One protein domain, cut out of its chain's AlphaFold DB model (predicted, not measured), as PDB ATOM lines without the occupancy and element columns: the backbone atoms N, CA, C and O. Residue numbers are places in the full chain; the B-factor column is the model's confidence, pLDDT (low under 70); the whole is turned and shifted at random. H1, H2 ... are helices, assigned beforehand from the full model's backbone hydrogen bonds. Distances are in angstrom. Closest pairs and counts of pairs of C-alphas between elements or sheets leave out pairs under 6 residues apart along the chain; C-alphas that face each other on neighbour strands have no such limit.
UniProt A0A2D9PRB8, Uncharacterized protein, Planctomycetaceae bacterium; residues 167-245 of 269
ATOM      1  N   ARG A 167     278.292 144.033 164.640       90.81
ATOM      2  CA  ARG A 167     278.213 143.112 165.775       90.81
ATOM      3  C   ARG A 167     277.085 143.477 166.738       90.81
ATOM      4  O   ARG A 167     276.341 142.596 167.149       90.81
ATOM      5  N   ILE A 168     276.923 144.764 167.039       92.00
ATOM      6  CA  ILE A 168     275.862 145.257 167.925       92.00
ATOM      7  C   ILE A 168     274.488 145.046 167.307       92.00
ATOM      8  O   ILE A 168     273.584 144.620 168.011       92.00
ATOM      9  N   LYS A 169     274.330 145.256 165.993       93.50
ATOM     10  CA  LYS A 169     273.075 144.930 165.294       93.50
ATOM     11  C   LYS A 169     272.702 143.460 165.482       93.50
ATOM     12  O   LYS A 169     271.573 143.140 165.841       93.50
ATOM     13  N   TRP A 170     273.672 142.569 165.283       94.38
ATOM     14  CA  TRP A 170     273.480 141.133 165.459       94.38
ATOM     15  C   TRP A 170     273.141 140.767 166.910       94.38
ATOM     16  O   TRP A 170     272.173 140.043 167.147       94.38
ATOM     17  N   ASP A 171     273.895 141.288 167.882       93.38
ATOM     18  CA  ASP A 171     273.669 141.025 169.309       93.38
ATOM     19  C   ASP A 171     272.326 141.610 169.786       93.38
ATOM     20  O   ASP A 171     271.628 140.959 170.563       93.38
ATOM     21  N   ALA A 172     271.907 142.766 169.265       94.50
ATOM     22  CA  ALA A 172     270.614 143.381 169.555       94.50
ATOM     23  C   ALA A 172     269.449 142.509 169.076       94.50
ATOM     24  O   ALA A 172     268.567 142.168 169.866       94.50
ATOM     25  N   ILE A 173     269.474 142.068 167.811       94.31
ATOM     26  CA  ILE A 173     268.442 141.169 167.272       94.31
ATOM     27  C   ILE A 173     268.450 139.837 168.020       94.31
ATOM     28  O   ILE A 173     267.392 139.327 168.385       94.31
ATOM     29  N   LYS A 174     269.630 139.279 168.303       94.19
ATOM     30  CA  LYS A 174     269.758 138.044 169.079       94.19
ATOM     31  C   LYS A 174     269.174 138.185 170.482       94.19
ATOM     32  O   LYS A 174     268.429 137.308 170.909       94.19
ATOM     33  N   SER A 175     269.494 139.267 171.187       92.50
ATOM     34  CA  SER A 175     268.961 139.561 172.520       92.50
ATOM     35  C   SER A 175     267.435 139.668 172.485       92.50
ATOM     36  O   SER A 175     266.750 138.977 173.238       92.50
ATOM     37  N   TYR A 176     266.899 140.438 171.537       91.62
ATOM     38  CA  TYR A 176     265.464 140.654 171.365       91.62
ATOM     39  C   TYR A 176     264.695 139.354 171.072       91.62
ATOM     40  O   TYR A 176     263.659 139.072 171.675       91.62
ATOM     41  N   VAL A 177     265.222 138.533 170.161       91.69
ATOM     42  CA  VAL A 177     264.642 137.244 169.760       91.69
ATOM     43  C   VAL A 177     264.690 136.238 170.910       91.69
ATOM     44  O   VAL A 177     263.672 135.617 171.218       91.69
ATOM     45  N   ASN A 178     265.835 136.127 171.590       91.88
ATOM     46  CA  ASN A 178     266.008 135.213 172.719       91.88
ATOM     47  C   ASN A 178     265.114 135.591 173.903       91.88
ATOM     48  O   ASN A 178     264.509 134.714 174.512       91.88
ATOM     49  N   MET A 179     264.983 136.888 174.199       90.88
ATOM     50  CA  MET A 179     264.109 137.386 175.265       90.88
ATOM     51  C   MET A 179     262.642 136.994 175.037       90.88
ATOM     52  O   MET A 179     261.902 136.777 175.992       90.88
ATOM     53  N   ARG A 180     262.224 136.864 173.773       90.00
ATOM     54  CA  ARG A 180     260.861 136.476 173.385       90.00
ATOM     55  C   ARG A 180     260.705 134.980 173.092       90.00
ATOM     56  O   ARG A 180     259.623 134.565 172.686       90.00
ATOM     57  N   GLY A 181     261.756 134.178 173.277       89.81
ATOM     58  CA  GLY A 181     261.743 132.740 172.987       89.81
ATOM     59  C   GLY A 181     261.519 132.412 171.507       89.81
ATOM     60  O   GLY A 181     260.956 131.369 171.183       89.81
ATOM     61  N   LEU A 182     261.906 133.321 170.610       91.50
ATOM     62  CA  LEU A 182     261.732 133.174 169.168       91.50
ATOM     63  C   LEU A 182     262.976 132.554 168.529       91.50
ATOM     64  O   LEU A 182     264.064 132.567 169.100       91.50
ATOM     65  N   THR A 183     262.828 132.026 167.315       90.38
ATOM     66  CA  THR A 183     263.935 131.421 166.566       90.38
ATOM     67  C   THR A 183     263.926 131.925 165.137       90.38
ATOM     68  O   THR A 183     262.928 131.774 164.433       90.38
ATOM     69  N   ILE A 184     265.051 132.478 164.696       91.25
ATOM     70  CA  ILE A 184     265.234 132.958 163.326       91.25
ATOM     71  C   ILE A 184     266.527 132.380 162.740       91.25
ATOM     72  O   ILE A 184     267.473 132.138 163.490       91.25
ATOM     73  N   PRO A 185     266.588 132.147 161.416       89.56
ATOM     74  CA  PRO A 185     267.741 131.508 160.779       89.56
ATOM     75  C   PRO A 185     269.002 132.382 160.825       89.56
ATOM     76  O   PRO A 185     270.111 131.869 160.945       89.56
ATOM     77  N   MET A 186     268.834 133.703 160.745       90.62
ATOM     78  CA  MET A 186     269.913 134.683 160.849       90.62
ATOM     79  C   MET A 186     269.454 135.855 161.711       90.62
ATOM     80  O   MET A 186     268.343 136.352 161.529       90.62
ATOM     81  N   PHE A 187     270.311 136.323 162.621       92.19
ATOM     82  CA  PHE A 187     270.026 137.469 163.491       92.19
ATOM     83  C   PHE A 187     270.214 138.798 162.749       92.19
ATOM     84  O   PHE A 187     271.131 139.568 163.023       92.19
ATOM     85  N   THR A 188     269.343 139.042 161.772       92.62
ATOM     86  CA  THR A 188     269.236 140.306 161.037       92.62
ATOM     87  C   THR A 188     267.812 140.840 161.131       92.62
ATOM     88  O   THR A 188     266.856 140.070 161.264       92.62
ATOM     89  N   PHE A 189     267.658 142.162 161.052       89.94
ATOM     90  CA  PHE A 189     266.345 142.805 161.132       89.94
ATOM     91  C   PHE A 189     265.391 142.321 160.029       89.94
ATOM     92  O   PHE A 189     264.242 141.983 160.310       89.94
ATOM     93  N   ASP A 190     265.882 142.193 158.791       89.75
ATOM     94  CA  ASP A 190     265.090 141.689 157.661       89.75
ATOM     95  C   ASP A 190     264.606 140.245 157.893       89.75
ATOM     96  O   ASP A 190     263.418 139.959 157.729       89.75
ATOM     97  N   CYS A 191     265.474 139.344 158.375       90.06
ATOM     98  CA  CYS A 191     265.062 137.978 158.719       90.06
ATOM     99  C   CYS A 191     264.044 137.948 159.862       90.06
ATOM    100  O   CYS A 191     263.076 137.187 159.797       90.06
ATOM    101  N   MET A 192     264.234 138.775 160.892       90.25
ATOM    102  CA  MET A 192     263.299 138.879 162.013       90.25
ATOM    103  C   MET A 192     261.915 139.335 161.540       90.25
ATOM    104  O   MET A 192     260.914 138.707 161.884       90.25
ATOM    105  N   TYR A 193     261.858 140.368 160.698       88.06
ATOM    106  CA  TYR A 193     260.610 140.877 160.141       88.06
ATOM    107  C   TYR A 193     259.897 139.852 159.254       88.06
ATOM    108  O   TYR A 193     258.692 139.648 159.396       88.06
ATOM    109  N   ARG A 194     260.626 139.182 158.354       88.56
ATOM    110  CA  ARG A 194     260.040 138.185 157.441       88.56
ATOM    111  C   ARG A 194     259.520 136.955 158.175       88.56
ATOM    112  O   ARG A 194     258.472 136.432 157.810       88.56
ATOM    113  N   THR A 195     260.249 136.498 159.191       90.12
ATOM    114  CA  THR A 195     259.892 135.287 159.946       90.12
ATOM    115  C   THR A 195     258.772 135.566 160.946       90.12
ATOM    116  O   THR A 195     257.886 134.734 161.146       90.12
ATOM    117  N   HIS A 196     258.789 136.742 161.578       88.88
ATOM    118  CA  HIS A 196     257.858 137.107 162.642       88.88
ATOM    119  C   HIS A 196     257.259 138.509 162.442       88.88
ATOM    120  O   HIS A 196     257.436 139.388 163.290       88.88
ATOM    121  N   PRO A 197     256.485 138.738 161.365       86.12
ATOM    122  CA  PRO A 197     255.868 140.038 161.112       86.12
ATOM    123  C   PRO A 197     254.892 140.444 162.226       86.12
ATOM    124  O   PRO A 197     254.689 141.630 162.467       86.12
ATOM    125  N   GLN A 198     254.309 139.484 162.949       87.00
ATOM    126  CA  GLN A 198     253.398 139.724 164.074       87.00
ATOM    127  C   GLN A 198     254.023 140.480 165.254       87.00
ATOM    128  O   GLN A 198     253.286 140.976 166.101       87.00
ATOM    129  N   LEU A 199     255.355 140.578 165.320       85.25
ATOM    130  CA  LEU A 199     256.042 141.402 166.319       85.25
ATOM    131  C   LEU A 199     255.758 142.895 166.148       85.25
ATOM    132  O   LEU A 199     255.915 143.662 167.095       85.25
ATOM    133  N   PHE A 200     255.328 143.297 164.954       85.38
ATOM    134  CA  PHE A 200     255.115 144.684 164.588       85.38
ATOM    135  C   PHE A 200     253.630 144.978 164.394       85.38
ATOM    136  O   PHE A 200     252.877 144.196 163.800       85.38
ATOM    137  N   ALA A 201     253.206 146.157 164.854       84.38
ATOM    138  CA  ALA A 201     251.856 146.648 164.621       84.38
ATOM    139  C   ALA A 201     251.541 146.695 163.113       84.38
ATOM    140  O   ALA A 201     252.428 146.842 162.270       84.38
ATOM    141  N   TYR A 202     250.262 146.564 162.752       80.19
ATOM    142  CA  TYR A 202     249.840 146.561 161.345       80.19
ATOM    143  C   TYR A 202     250.290 147.826 160.587       80.19
ATOM    144  O   TYR A 202     250.843 147.729 159.489       80.19
ATOM    145  N   ASP A 203     250.162 148.995 161.216       81.25
ATOM    146  CA  ASP A 203     250.593 150.278 160.645       81.25
ATOM    147  C   ASP A 203     252.105 150.344 160.403       81.25
ATOM    148  O   ASP A 203     252.558 150.977 159.452       81.25
ATOM    149  N   MET A 204     252.894 149.658 161.232       81.25
ATOM    150  CA  MET A 204     254.341 149.583 161.061       81.25
ATOM    151  C   MET A 204     254.700 148.684 159.879       81.25
ATOM    152  O   MET A 204     255.429 149.103 158.984       81.25
ATOM    153  N   ARG A 205     254.119 147.480 159.816       80.38
ATOM    154  CA  ARG A 205     254.372 146.514 158.734       80.38
ATOM    155  C   ARG A 205     254.130 147.098 157.347       80.38
ATOM    156  O   ARG A 205     254.931 146.904 156.439       80.38
ATOM    157  N   THR A 206     253.039 147.842 157.192       80.50
ATOM    158  CA  THR A 206     252.662 148.445 155.904       80.50
ATOM    159  C   THR A 206     253.589 149.579 155.468       80.50
ATOM    160  O   THR A 206     253.641 149.894 154.282       80.50
ATOM    161  N   ARG A 207     254.336 150.181 156.401       83.12
ATOM    162  CA  ARG A 207     255.222 151.324 156.145       83.12
ATOM    163  C   ARG A 207     256.703 150.970 156.169       83.12
ATOM    164  O   ARG A 207     257.494 151.776 155.697       83.12
ATOM    165  N   MET A 208     257.093 149.817 156.713       81.88
ATOM    166  CA  MET A 208     258.498 149.437 156.916       81.88
ATOM    167  C   MET A 208     259.232 149.048 155.634       81.88
ATOM    168  O   MET A 208     260.415 149.351 155.507       81.88
ATOM    169  N   PHE A 209     258.549 148.402 154.689       85.94
ATOM    170  CA  PHE A 209     259.163 147.896 153.462       85.94
ATOM    171  C   PHE A 209     258.473 148.458 152.222       85.94
ATOM    172  O   PHE A 209     257.251 148.599 152.179       85.94
ATOM    173  N   THR A 210     259.266 148.776 151.204       83.88
ATOM    174  CA  THR A 210     258.764 149.115 149.872       83.88
ATOM    175  C   THR A 210     258.183 147.871 149.197       83.88
ATOM    176  O   THR A 210     258.412 146.737 149.622       83.88
ATOM    177  N   ARG A 211     257.467 148.062 148.080       79.38
ATOM    178  CA  ARG A 211     256.971 146.948 147.251       79.38
ATOM    179  C   ARG A 211     258.101 146.042 146.734       79.38
ATOM    180  O   ARG A 211     257.862 144.873 146.459       79.38
ATOM    181  N   GLU A 212     259.315 146.579 146.637       78.81
ATOM    182  CA  GLU A 212     260.532 145.880 146.209       78.81
ATOM    183  C   GLU A 212     261.234 145.140 147.363       78.81
ATOM    184  O   GLU A 212     262.238 144.467 147.150       78.81
ATOM    185  N   GLY A 213     260.711 145.231 148.593       79.75
ATOM    186  CA  GLY A 213     261.262 144.548 149.763       79.75
ATOM    187  C   GLY A 213     262.467 145.245 150.397       79.75
ATOM    188  O   GLY A 213     263.143 144.633 151.218       79.75
ATOM    189  N   GLN A 214     262.730 146.507 150.045       83.19
ATOM    190  CA  GLN A 214     263.749 147.337 150.691       83.19
ATOM    191  C   GLN A 214     263.157 148.081 151.891       83.19
ATOM    192  O   GLN A 214     261.985 148.457 151.868       83.19
ATOM    193  N   LEU A 215     263.966 148.344 152.922       86.19
ATOM    194  CA  LEU A 215     263.528 149.174 154.045       86.19
ATOM    195  C   LEU A 215     263.247 150.609 153.589       86.19
ATOM    196  O   LEU A 215     264.103 151.271 152.994       86.19
ATOM    197  N   THR A 216     262.064 151.110 153.933       89.19
ATOM    198  CA  THR A 216     261.738 152.533 153.815       89.19
ATOM    199  C   THR A 216     262.533 153.344 154.840       89.19
ATOM    200  O   THR A 216     263.134 152.794 155.765       89.19
ATOM    201  N   ARG A 217     262.498 154.677 154.733       85.94
ATOM    202  CA  ARG A 217     263.052 155.562 155.771       85.94
ATOM    203  C   ARG A 217     262.487 155.233 157.160       85.94
ATOM    204  O   ARG A 217     263.257 155.096 158.099       85.94
ATOM    205  N   PHE A 218     261.173 155.033 157.254       83.69
ATOM    206  CA  PHE A 218     260.509 154.651 158.501       83.69
ATOM    207  C   PHE A 218     260.971 153.274 159.000       83.69
ATOM    208  O   PHE A 218     261.217 153.094 160.186       83.69
ATOM    209  N   GLY A 219     261.150 152.301 158.101       86.31
ATOM    210  CA  GLY A 219     261.698 150.995 158.467       86.31
ATOM    211  C   GLY A 219     263.109 151.083 159.050       86.31
ATOM    212  O   GLY A 219     263.390 150.436 160.054       86.31
ATOM    213  N   LYS A 220     263.967 151.930 158.467       88.56
ATOM    214  CA  LYS A 220     265.318 152.194 158.987       88.56
ATOM    215  C   LYS A 220     265.298 152.897 160.346       88.56
ATOM    216  O   LYS A 220     266.172 152.635 161.164       88.56
ATOM    217  N   GLU A 221     264.329 153.782 160.580       88.88
ATOM    218  CA  GLU A 221     264.124 154.433 161.881       88.88
ATOM    219  C   GLU A 221     263.748 153.392 162.943       88.88
ATOM    220  O   GLU A 221     264.440 153.288 163.946       88.88
ATOM    221  N   VAL A 222     262.772 152.518 162.674       88.38
ATOM    222  CA  VAL A 222     262.393 151.465 163.636       88.38
ATOM    223  C   VAL A 222     263.521 150.457 163.877       88.38
ATOM    224  O   VAL A 222     263.738 150.024 165.008       88.38
ATOM    225  N   GLU A 223     264.256 150.076 162.831       90.94
ATOM    226  CA  GLU A 223     265.445 149.234 162.974       90.94
ATOM    227  C   GLU A 223     266.488 149.902 163.887       90.94
ATOM    228  O   GLU A 223     267.046 149.257 164.777       90.94
ATOM    229  N   ARG A 224     266.734 151.203 163.693       91.44
ATOM    230  CA  ARG A 224     267.661 151.979 164.518       91.44
ATOM    231  C   ARG A 224     267.191 152.069 165.967       91.44
ATOM    232  O   ARG A 224     268.024 151.894 166.850       91.44
ATOM    233  N   ASP A 225     265.908 152.318 166.204       90.25
ATOM    234  CA  ASP A 225     265.344 152.436 167.551       90.25
ATOM    235  C   ASP A 225     265.559 151.148 168.352       90.25
ATOM    236  O   ASP A 225     266.001 151.200 169.497       90.25
ATOM    237  N   LEU A 226     265.378 149.985 167.718       90.81
ATOM    238  CA  LEU A 226     265.646 148.685 168.340       90.81
ATOM    239  C   LEU A 226     267.125 148.524 168.738       90.81
ATOM    240  O   LEU A 226     267.441 147.970 169.792       90.81
ATOM    241  N   TYR A 227     268.053 149.011 167.910       94.00
ATOM    242  CA  TYR A 227     269.481 148.984 168.238       94.00
ATOM    243  C   TYR A 227     269.843 149.966 169.353       94.00
ATOM    244  O   TYR A 227     270.673 149.635 170.200       94.00
ATOM    245  N   MET A 228     269.232 151.149 169.366       90.88
ATOM    246  CA  MET A 228     269.446 152.143 170.417       90.88
ATOM    247  C   MET A 228     268.922 151.646 171.765       90.88
ATOM    248  O   MET A 228     269.659 151.718 172.742       90.88
ATOM    249  N   GLU A 229     267.733 151.041 171.799       92.19
ATOM    250  CA  GLU A 229     267.174 150.417 173.005       92.19
ATOM    251  C   GLU A 229     268.135 149.359 173.573       92.19
ATOM    252  O   GLU A 229     268.435 149.348 174.769       92.19
ATOM    253  N   TYR A 230     268.702 148.504 172.714       93.44
ATOM    254  CA  TYR A 230     269.711 147.533 173.141       93.44
ATOM    255  C   TYR A 230     270.960 148.203 173.734       93.44
ATOM    256  O   TYR A 230     271.451 147.762 174.773       93.44
ATOM    257  N   ILE A 231     271.482 149.257 173.095       92.44
ATOM    258  CA  ILE A 231     272.658 149.994 173.586       92.44
ATOM    259  C   ILE A 231     272.363 150.641 174.941       92.44
ATOM    260  O   ILE A 231     273.191 150.549 175.845       92.44
ATOM    261  N   GLU A 232     271.197 151.258 175.109       92.25
ATOM    262  CA  GLU A 232     270.774 151.875 176.368       92.25
ATOM    263  C   GLU A 232     270.696 150.844 177.497       92.25
ATOM    264  O   GLU A 232     271.302 151.026 178.557       92.25
ATOM    265  N   VAL A 233     270.035 149.708 177.262       91.12
ATOM    266  CA  VAL A 233     269.944 148.615 178.243       91.12
ATOM    267  C   VAL A 233     271.325 148.029 178.555       91.12
ATOM    268  O   VAL A 233     271.650 147.741 179.707       91.12
ATOM    269  N   HIS A 234     272.180 147.865 177.548       91.12
ATOM    270  CA  HIS A 234     273.528 147.346 177.749       91.12
ATOM    271  C   HIS A 234     274.401 148.314 178.559       91.12
ATOM    272  O   HIS A 234     275.075 147.905 179.504       91.12
ATOM    273  N   ASN A 235     274.354 149.606 178.233       92.25
ATOM    274  CA  ASN A 235     275.140 150.637 178.902       92.25
ATOM    275  C   ASN A 235     274.667 150.886 180.335       92.25
ATOM    276  O   ASN A 235     275.502 151.045 181.220       92.25
ATOM    277  N   THR A 236     273.359 150.868 180.593       90.50
ATOM    278  CA  THR A 236     272.824 150.950 181.965       90.50
ATOM    279  C   THR A 236     273.282 149.762 182.810       90.50
ATOM    280  O   THR A 236     273.714 149.937 183.947       90.50
ATOM    281  N   LEU A 237     273.299 148.553 182.244       90.06
ATOM    282  CA  LEU A 237     273.831 147.371 182.919       90.06
ATOM    283  C   LEU A 237     275.344 147.478 183.174       90.06
ATOM    284  O   LEU A 237     275.813 147.080 184.240       90.06
ATOM    285  N   ILE A 238     276.112 148.036 182.233       89.44
ATOM    286  CA  ILE A 238     277.538 148.337 182.436       89.44
ATOM    287  C   ILE A 238     277.726 149.353 183.565       89.44
ATOM    288  O   ILE A 238     278.591 149.147 184.408       89.44
ATOM    289  N   GLN A 239     276.919 150.415 183.618       86.38
ATOM    290  CA  GLN A 239     276.980 151.416 184.687       86.38
ATOM    291  C   GLN A 239     276.701 150.795 186.057       86.38
ATOM    292  O   GLN A 239     277.450 151.048 186.996       86.38
ATOM    293  N   LEU A 240     275.686 149.933 186.165       85.12
ATOM    294  CA  LEU A 240     275.388 149.213 187.406       85.12
ATOM    295  C   LEU A 240     276.547 148.305 187.832       85.12
ATOM    296  O   LEU A 240     276.951 148.331 188.990       85.12
ATOM    297  N   LYS A 241     277.125 147.543 186.895       85.38
ATOM    298  CA  LYS A 241     278.304 146.703 187.169       85.38
ATOM    299  C   LYS A 241     279.533 147.520 187.550       85.38
ATOM    300  O   LYS A 241     280.320 147.085 188.382       85.38
ATOM    301  N   SER A 242     279.708 148.679 186.924       83.81
ATOM    302  CA  SER A 242     280.786 149.604 187.249       83.81
ATOM    303  C   SER A 242     280.613 150.114 188.674       83.81
ATOM    304  O   SER A 242     281.556 150.038 189.452       83.81
ATOM    305  N   LEU A 243     279.409 150.550 189.052       81.62
ATOM    306  CA  LEU A 243     279.116 151.008 190.409       81.62
ATOM    307  C   LEU A 243     279.412 149.921 191.453       81.62
ATOM    308  O   LEU A 243     280.094 150.199 192.434       81.62
ATOM    309  N   ASP A 244     278.971 148.689 191.201       79.38
ATOM    310  CA  ASP A 244     279.237 147.531 192.064       79.38
ATOM    311  C   ASP A 244     280.750 147.286 192.229       79.38
ATOM    312  O   ASP A 244     281.274 147.240 193.343       79.38
ATOM    313  N   ALA A 245     281.500 147.279 191.124       79.38
ATOM    314  CA  ALA A 245     282.952 147.121 191.152       79.38
ATOM    315  C   ALA A 245     283.683 148.280 191.866       79.38
ATOM    316  O   ALA A 245     284.687 148.046 192.539       79.38
TER     317      ALA A 245
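AT A GLANCE: This is residues 167 to 245 of the 269 residues of an uncharacterized protein of Planctomycetaceae bacterium (UniProt A0A2D9PRB8). One long helix, H4, makes the length of this domain, and three shorter helices, H1, H2 and H3, stand crosswise to it on one side, between its first residues and its middle, while its last residues, 235 to 245, stick out as a free arm. H1 packs at nearly a right angle on residues 226 to 230 of H4, H3 packs on residues 217 to 220, and H2 lies near both H1 and H4. The printed part has 79 residues with four named helices, in the order H1, H2, H3, H4, and no named strand; the class is all helix. It is only just loose, close to compact, with a radius of gyration of the C-alphas of 14.3 A, and it spans 51 by 25 by 22 A.

HOW THE PARTS SIT: H4, residues 217 to 245, touches H1, residues 167 to 179, about perpendicular at 85 degrees. Their closest C-alphas are those of Ala 172 and Tyr 230, 5.6 A apart, and H1 touches H4 with residues 168 to 173 alone. H4 also touches H3, residues 202 to 208, about perpendicular at 82 degrees; the closest C-alphas are those of Met 208 and Gly 219, 3.9 A apart. H2, residues 189 to 195, is close to H4 but not clearly touching, with the C-alphas of Phe 189 and Glu 223 closest at 6.7 A. These two run opposite ways at a steep tilt of 69 degrees, only just short of about perpendicular. H2 is also close to H1 but not clearly touching, with the C-alphas of Ile 173 and Phe 189 closest at 6.7 A. H1 and H2 run the same way at a shallow tilt of 34 degrees, only just short of steep. H3 is apart from H1 and from H2. Every O i to N i+4 pair is within hydrogen-bond range in H1, H2 and H4; in H3 it is 2 of 3.

IN THESE COORDINATES: H4 is 41.5 A long from C-alpha 217 at (263.052, 155.562, 155.771) to C-alpha 245 at (282.952, 147.121, 191.152). H1 begins with C-alpha 167 at (278.213, 143.112, 165.775) and is 17.9 A long. H2 measures 10.0 A and H3 10.1 A from first to last C-alpha.

THE WHOLE: The two C-alphas farthest apart are those of Arg 211, in the link from H3 to H4, and Ala 245, at 51.0 A. Without residues 235 to 245, which stand free, the body spans 33 by 23 by 20 A, with a radius of gyration of 11.6 A. The three links, of 9, 6 and 8 residues, are short. The printed part has no cut. The mean pLDDT of the printed part is 88.2, and no printed residue is under 70.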